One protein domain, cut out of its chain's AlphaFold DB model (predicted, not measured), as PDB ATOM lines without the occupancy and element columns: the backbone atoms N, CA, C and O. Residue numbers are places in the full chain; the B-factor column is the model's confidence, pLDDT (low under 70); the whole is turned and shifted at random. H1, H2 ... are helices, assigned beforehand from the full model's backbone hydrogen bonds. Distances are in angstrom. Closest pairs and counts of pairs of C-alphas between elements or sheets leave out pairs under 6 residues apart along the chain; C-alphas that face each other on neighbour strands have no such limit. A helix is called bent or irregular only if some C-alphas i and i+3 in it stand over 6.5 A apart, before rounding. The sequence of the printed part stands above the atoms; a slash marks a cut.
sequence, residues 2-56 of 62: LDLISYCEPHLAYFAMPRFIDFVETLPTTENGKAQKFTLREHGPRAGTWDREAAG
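AT A GLANCE: This is residues 2 to 56 of the 62 residues of an uncharacterized protein of Bosea vaviloviae (UniProt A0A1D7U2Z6). This is a loose, mostly irregular chain with little regular structure: two short helices, H1 and H2, lie well apart, joined by a long winding link, and after H2 the chain folds back so that its last stretch runs beside the link at residues 20 to 21. The printed part has 55 residues, of which 17 are in the named helices, H1 then H2; the class is all helix, with no named strand. The radius of gyration of the C-alphas is 13.3 A, and the spans are 37 by 26 by 19 A.

HOW THE PARTS SIT: H1, residues 2 to 11, is apart from H2, residues 37 to 43. Residues 20 to 21 pair with residues 50 to 51, antiparallel. Every O i to N i+4 pair is within hydrogen-bond range in H2, and 4 of 6 in H1.

IN THESE COORDINATES: H1 begins at C-alpha 2 (-4.263, 13.947, 20.879) and is 14.6 A long; it is only just irregular, with C-alphas 7 and 10 6.6 A apart. H2, 10.1 A long, ends at C-alpha 43 (-13.944, 23.233, 2.245).

THE WHOLE: The C-alphas farthest apart, of Asn 32 and Gly 56, are 39.6 A apart. The link from H1 to H2 is long, 25 residues. Residues 10 to 15, of which 10 to 11 belong to H1, stand free. The printed part has no cut, and no printed residue is under 70 in pLDDT.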
ATOM      1  N   LEU A   2      -4.611  15.349  20.629       87.25
ATOM      2  CA  LEU A   2      -4.263  13.947  20.879       87.25
ATOM      3  C   LEU A   2      -5.280  13.249  21.792       87.25
ATOM      4  O   LEU A   2      -5.681  12.137  21.483       87.25
ATOM      5  N   ASP A   3      -5.805  13.947  22.805       91.56
ATOM      6  CA  ASP A   3      -6.839  13.407  23.703       91.56
ATOM      7  C   ASP A   3      -8.094  12.925  22.958       91.56
ATOM      8  O   ASP A   3      -8.671  11.900  23.312       91.56
ATOM      9  N   LEU A   4      -8.496  13.620  21.885       92.31
ATOM     10  CA  LEU A   4      -9.658  13.238  21.081       92.31
ATOM     11  C   LEU A   4      -9.379  11.965  20.275       92.31
ATOM     12  O   LEU A   4     -10.232  11.088  20.197       92.31
ATOM     13  N   ILE A   5      -8.175  11.832  19.716       92.88
ATOM     14  CA  ILE A   5      -7.768  10.614  19.006       92.88
ATOM     15  C   ILE A   5      -7.634   9.435  19.966       92.88
ATOM     16  O   ILE A   5      -8.145   8.360  19.662       92.88
ATOM     17  N   SER A   6      -7.020   9.638  21.132       90.75
ATOM     18  CA  SER A   6      -6.913   8.608  22.167       90.75
ATOM     19  C   SER A   6      -8.280   8.192  22.712       90.75
ATOM     20  O   SER A   6      -8.462   7.028  23.054       90.75
ATOM     21  N   TYR A   7      -9.262   9.101  22.738       92.94
ATOM     22  CA  TYR A   7     -10.653   8.754  23.016       92.94
ATOM     23  C   TYR A   7     -11.289   7.969  21.862       92.94
ATOM     24  O   TYR A   7     -11.975   6.986  22.107       92.94
ATOM     25  N   CYS A   8     -11.066   8.351  20.605       93.25
ATOM     26  CA  CYS A   8     -11.624   7.647  19.450       93.25
ATOM     27  C   CYS A   8     -11.074   6.223  19.275       93.25
ATOM     28  O   CYS A   8     -11.831   5.341  18.890       93.25
ATOM     29  N   GLU A   9      -9.795   5.989  19.563       91.38
ATOM     30  CA  GLU A   9      -9.098   4.721  19.298       91.38
ATOM     31  C   GLU A   9      -9.769   3.471  19.911       91.38
ATOM     32  O   GLU A   9      -9.919   2.487  19.190       91.38
ATOM     33  N   PRO A  10     -10.246   3.471  21.173       93.38
ATOM     34  CA  PRO A  10     -11.013   2.345  21.713       93.38
ATOM     35  C   PRO A  10     -12.493   2.309  21.286       93.38
ATOM     36  O   PRO A  10     -13.147   1.289  21.492       93.38
ATOM     37  N   HIS A  11     -13.048   3.391  20.727       94.50
ATOM     38  CA  HIS A  11     -14.484   3.509  20.419       94.50
ATOM     39  C   HIS A  11     -14.820   3.369  18.929       94.50
ATOM     40  O   HIS A  11     -15.976   3.135  18.577       94.50
ATOM     41  N   LEU A  12     -13.838   3.539  18.046       92.69
ATOM     42  CA  LEU A  12     -14.008   3.493  16.601       92.69
ATOM     43  C   LEU A  12     -13.164   2.368  16.007       92.69
ATOM     44  O   LEU A  12     -12.034   2.122  16.417       92.69
ATOM     45  N   ALA A  13     -13.696   1.715  14.976       92.31
ATOM     46  CA  ALA A  13     -12.889   0.822  14.156       92.31
ATOM     47  C   ALA A  13     -11.762   1.604  13.458       92.31
ATOM     48  O   ALA A  13     -11.926   2.779  13.124       92.31
ATOM     49  N   TYR A  14     -10.648   0.932  13.149       88.69
ATOM     50  CA  TYR A  14      -9.473   1.545  12.514       88.69
ATOM     51  C   TYR A  14      -9.814   2.389  11.267       88.69
ATOM     52  O   TYR A  14      -9.304   3.496  11.109       88.69
ATOM     53  N   PHE A  15     -10.722   1.915  10.406       90.12
ATOM     54  CA  PHE A  15     -11.129   2.633   9.188       90.12
ATOM     55  C   PHE A  15     -11.999   3.874   9.451       90.12
ATOM     56  O   PHE A  15     -12.147   4.714   8.568       90.12
ATOM     57  N   ALA A  16     -12.593   3.987  10.640       92.75
ATOM     58  CA  ALA A  16     -13.384   5.137  11.065       92.75
ATOM     59  C   ALA A  16     -12.538   6.185  11.811       92.75
ATOM     60  O   ALA A  16     -13.052   7.254  12.141       92.75
ATOM     61  N   MET A  17     -11.252   5.908  12.064       93.25
ATOM     62  CA  MET A  17     -10.366   6.844  12.752       93.25
ATOM     63  C   MET A  17     -10.148   8.115  11.921       93.25
ATOM     64  O   MET A  17      -9.595   8.031  10.816       93.25
ATOM     65  N   PRO A  18     -10.493   9.304  12.450       93.56
ATOM     66  CA  PRO A  18     -10.374  10.547  11.704       93.56
ATOM     67  C   PRO A  18      -8.904  10.869  11.423       93.56
ATOM     68  O   PRO A  18      -8.029  10.697  12.278       93.56
ATOM     69  N   ARG A  19      -8.634  11.324  10.196       93.25
ATOM     70  CA  ARG A  19      -7.328  11.867   9.802       93.25
ATOM     71  C   ARG A  19      -7.269  13.378  10.009       93.25
ATOM     72  O   ARG A  19      -6.298  13.865  10.568       93.25
ATOM     73  N   PHE A  20      -8.312  14.086   9.584       93.81
ATOM     74  CA  PHE A  20      -8.404  15.539   9.668       93.81
ATOM     75  C   PHE A  20      -9.451  15.944  10.699       93.81
ATOM     76  O   PHE A  20     -10.542  15.368  10.720       93.81
ATOM     77  N   ILE A  21      -9.125  16.921  11.546       93.44
ATOM     78  CA  ILE A  21     -10.040  17.466  12.550       93.44
ATOM     79  C   ILE A  21     -10.007  18.988  12.494       93.44
ATOM     80  O   ILE A  21      -8.948  19.608  12.583       93.44
ATOM     81  N   ASP A  22     -11.202  19.561  12.413       91.81
ATOM     82  CA  ASP A  22     -11.456  20.988  12.505       91.81
ATOM     83  C   ASP A  22     -12.485  21.261  13.594       91.81
ATOM     84  O   ASP A  22     -13.536  20.620  13.641       91.81
ATOM     85  N   PHE A  23     -12.215  22.276  14.408       90.81
ATOM     86  CA  PHE A  23     -13.239  22.903  15.230       90.81
ATOM     87  C   PHE A  23     -13.785  24.115  14.480       90.81
ATOM     88  O   PHE A  23     -13.030  24.911  13.919       90.81
ATOM     89  N   VAL A  24     -15.108  24.222  14.436       88.94
ATOM     90  CA  VAL A  24     -15.828  25.331  13.810       88.94
ATOM     91  C   VAL A  24     -16.812  25.894  14.818       88.94
ATOM     92  O   VAL A  24     -17.385  25.145  15.605       88.94
ATOM     93  N   GLU A  25     -17.005  27.209  14.793       91.06
ATOM     94  CA  GLU A  25     -17.987  27.867  15.661       91.06
ATOM     95  C   GLU A  25     -19.415  27.468  15.279       91.06
ATOM     96  O   GLU A  25     -20.267  27.263  16.141       91.06
ATOM     97  N   THR A  26     -19.668  27.315  13.977       91.69
ATOM     98  CA  THR A  26     -20.965  26.918  13.436       91.69
ATOM     99  C   THR A  26     -20.792  25.939  12.282       91.69
ATOM    100  O   THR A  26     -19.833  26.003  11.509       91.69
ATOM    101  N   LEU A  27     -21.729  24.998  12.169       92.12
ATOM    102  CA  LEU A  27     -21.819  24.135  10.997       92.12
ATOM    103  C   LEU A  27     -22.640  24.843   9.917       92.12
ATOM    104  O   LEU A  27     -23.672  25.433  10.242       92.12
ATOM    105  N   PRO A  28     -22.259  24.738   8.634       92.06
ATOM    106  CA  PRO A  28     -23.119  25.191   7.555       92.06
ATOM    107  C   PRO A  28     -24.384  24.330   7.561       92.06
ATOM    108  O   PRO A  28     -24.320  23.107   7.408       92.06
ATOM    109  N   THR A  29     -25.542  24.954   7.755       95.81
ATOM    110  CA  THR A  29     -26.843  24.276   7.778       95.81
ATOM    111  C   THR A  29     -27.758  24.796   6.681       95.81
ATOM    112  O   THR A  29     -27.607  25.922   6.216       95.81
ATOM    113  N   THR A  30     -28.697  23.973   6.221       92.94
ATOM    114  CA  THR A  30     -29.792  24.427   5.354       92.94
ATOM    115  C   THR A  30     -30.760  25.314   6.138       92.94
ATOM    116  O   THR A  30     -30.691  25.375   7.365       92.94
ATOM    117  N   GLU A  31     -31.716  25.939   5.448       91.81
ATOM    118  CA  GLU A  31     -32.809  26.698   6.080       91.81
ATOM    119  C   GLU A  31     -33.593  25.867   7.115       91.81
ATOM    120  O   GLU A  31     -34.060  26.393   8.117       91.81
ATOM    121  N   ASN A  32     -33.649  24.542   6.931       92.94
ATOM    122  CA  ASN A  32     -34.276  23.597   7.863       92.94
ATOM    123  C   ASN A  32     -33.308  23.047   8.935       92.94
ATOM    124  O   ASN A  32     -33.597  22.023   9.556       92.94
ATOM    125  N   GLY A  33     -32.123  23.642   9.108       92.44
ATOM    126  CA  GLY A  33     -31.159  23.288  10.158       92.44
ATOM    127  C   GLY A  33     -30.345  22.008   9.923       92.44
ATOM    128  O   GLY A  33     -29.602  21.579  10.803       92.44
ATOM    129  N   LYS A  34     -30.439  21.369   8.748       93.44
ATOM    130  CA  LYS A  34     -29.654  20.156   8.444       93.44
ATOM    131  C   LYS A  34     -28.240  20.525   8.006       93.44
ATOM    132  O   LYS A  34     -28.083  21.399   7.164       93.44
ATOM    133  N   ALA A  35     -27.225  19.815   8.498       93.50
ATOM    134  CA  ALA A  35     -25.839  20.041   8.086       93.50
ATOM    135  C   ALA A  35     -25.643  19.858   6.565       93.50
ATOM    136  O   ALA A  35     -26.001  18.821   5.993       93.50
ATOM    137  N   GLN A  36     -25.023  20.844   5.921       94.50
ATOM    138  CA  GLN A  36     -24.710  20.847   4.494       94.50
ATOM    139  C   GLN A  36     -23.397  20.103   4.231       94.50
ATOM    140  O   GLN A  36     -22.318  20.682   4.125       94.50
ATOM    141  N   LYS A  37     -23.488  18.773   4.112       90.81
ATOM    142  CA  LYS A  37     -22.319  17.901   3.895       90.81
ATOM    143  C   LYS A  37     -21.537  18.227   2.618       90.81
ATOM    144  O   LYS A  37     -20.341  17.963   2.579       90.81
ATOM    145  N   PHE A  38     -22.199  18.748   1.585       93.62
ATOM    146  CA  PHE A  38     -21.549  19.129   0.331       93.62
ATOM    147  C   PHE A  38     -20.565  20.285   0.551       93.62
ATOM    148  O   PHE A  38     -19.379  20.118   0.295       93.62
ATOM    149  N   THR A  39     -21.023  21.370   1.176       90.44
ATOM    150  CA  THR A  39     -20.194  22.524   1.552       90.44
ATOM    151  C   THR A  39     -19.004  22.119   2.424       90.44
ATOM    152  O   THR A  39     -17.875  22.530   2.181       90.44
ATOM    153  N   LEU A  40     -19.224  21.230   3.401       90.00
ATOM    154  CA  LEU A  40     -18.145  20.710   4.251       90.00
ATOM    155  C   LEU A  40     -17.083  19.926   3.463       90.00
ATOM    156  O   LEU A  40     -15.906  19.983   3.804       90.00
ATOM    157  N   ARG A  41     -17.482  19.189   2.420       90.44
ATOM    158  CA  ARG A  41     -16.542  18.454   1.558       90.44
ATOM    159  C   ARG A  41     -15.739  19.390   0.664       90.44
ATOM    160  O   ARG A  41     -14.559  19.130   0.466       90.44
ATOM    161  N   GLU A  42     -16.359  20.450   0.149       91.62
ATOM    162  CA  GLU A  42     -15.679  21.455  -0.676       91.62
ATOM    163  C   GLU A  42     -14.643  22.254   0.114       91.62
ATOM    164  O   GLU A  42     -13.585  22.569  -0.422       91.62
ATOM    165  N   HIS A  43     -14.916  22.553   1.389       88.56
ATOM    166  CA  HIS A  43     -13.944  23.233   2.245       88.56
ATOM    167  C   HIS A  43     -12.643  22.445   2.397       88.56
ATOM    168  O   HIS A  43     -11.572  23.049   2.400       88.56
ATOM    169  N   GLY A  44     -12.739  21.116   2.512       87.62
ATOM    170  CA  GLY A  44     -11.587  20.251   2.737       87.62
ATOM    171  C   GLY A  44     -10.741  20.668   3.955       87.62
ATOM    172  O   GLY A  44     -11.175  21.465   4.790       87.62
ATOM    173  N   PRO A  45      -9.525  20.116   4.083       90.88
ATOM    174  CA  PRO A  45      -8.536  20.609   5.035       90.88
ATOM    175  C   PRO A  45      -8.071  22.024   4.657       90.88
ATOM    176  O   PRO A  45      -7.686  22.274   3.515       90.88
ATOM    177  N   ARG A  46      -8.062  22.943   5.625       88.31
ATOM    178  CA  ARG A  46      -7.624  24.341   5.487       88.31
ATOM    179  C   ARG A  46      -6.364  24.625   6.307       88.31
ATOM    180  O   ARG A  46      -5.910  23.795   7.092       88.31
ATOM    181  N   ALA A  47      -5.797  25.821   6.149       81.75
ATOM    182  CA  ALA A  47      -4.695  26.285   6.991       81.75
ATOM    183  C   ALA A  47      -5.163  26.354   8.458       81.75
ATOM    184  O   ALA A  47      -5.971  27.206   8.816       81.75
ATOM    185  N   GLY A  48      -4.701  25.411   9.282       86.75
ATOM    186  CA  GLY A  48      -5.134  25.242  10.674       86.75
ATOM    187  C   GLY A  48      -5.899  23.945  10.947       86.75
ATOM    188  O   GLY A  48      -6.087  23.604  12.113       86.75
ATOM    189  N   THR A  49      -6.279  23.194   9.909       94.38
ATOM    190  CA  THR A  49      -6.809  21.842  10.090       94.38
ATOM    191  C   THR A  49      -5.745  20.948  10.672       94.38
ATOM    192  O   THR A  49      -4.619  20.870  10.176       94.38
ATOM    193  N   TRP A  50      -6.111  20.252  11.738       94.75
ATOM    194  CA  TRP A  50      -5.206  19.308  12.346       94.75
ATOM    195  C   TRP A  50      -5.194  18.010  11.545       94.75
ATOM    196  O   TRP A  50      -6.240  17.394  11.345       94.75
ATOM    197  N   ASP A  51      -4.006  17.600  11.105       94.12
ATOM    198  CA  ASP A  51      -3.762  16.311  10.460       94.12
ATOM    199  C   ASP A  51      -3.049  15.375  11.441       94.12
ATOM    200  O   ASP A  51      -1.955  15.665  11.937       94.12
ATOM    201  N   ARG A  52      -3.664  14.218  11.685       93.31
ATOM    202  CA  ARG A  52      -3.115  13.139  12.507       93.31
ATOM    203  C   ARG A  52      -1.747  12.665  12.024       93.31
ATOM    204  O   ARG A  52      -0.884  12.384  12.853       93.31
ATOM    205  N   GLU A  53      -1.549  12.547  10.712       92.12
ATOM    206  CA  GLU A  53      -0.278  12.086  10.142       92.12
ATOM    207  C   GLU A  53       0.819  13.136  10.324       92.12
ATOM    208  O   GLU A  53       1.921  12.794  10.749       92.12
ATOM    209  N   ALA A  54       0.503  14.416  10.098       91.81
ATOM    210  CA  ALA A  54       1.440  15.515  10.337       91.81
ATOM    211  C   ALA A  54       1.810  15.656  11.825       91.81
ATOM    212  O   ALA A  54       2.925  16.052  12.153       91.81
ATOM    213  N   ALA A  55       0.896  15.291  12.728       91.00
ATOM    214  CA  ALA A  55       1.147  15.232  14.165       91.00
ATOM    215  C   ALA A  55       1.975  14.007  14.608       91.00
ATOM    216  O   ALA A  55       2.288  13.890  15.793       91.00
ATOM    217  N   GLY A  56       2.309  13.084  13.697       90.12
ATOM    218  CA  GLY A  56       3.107  11.890  13.990       90.12
ATOM    219  C   GLY A  56       2.385  10.828  14.824       90.12
ATOM    220  O   GLY A  56       3.039   9.945  15.381       90.12
TER     221      GLY A  56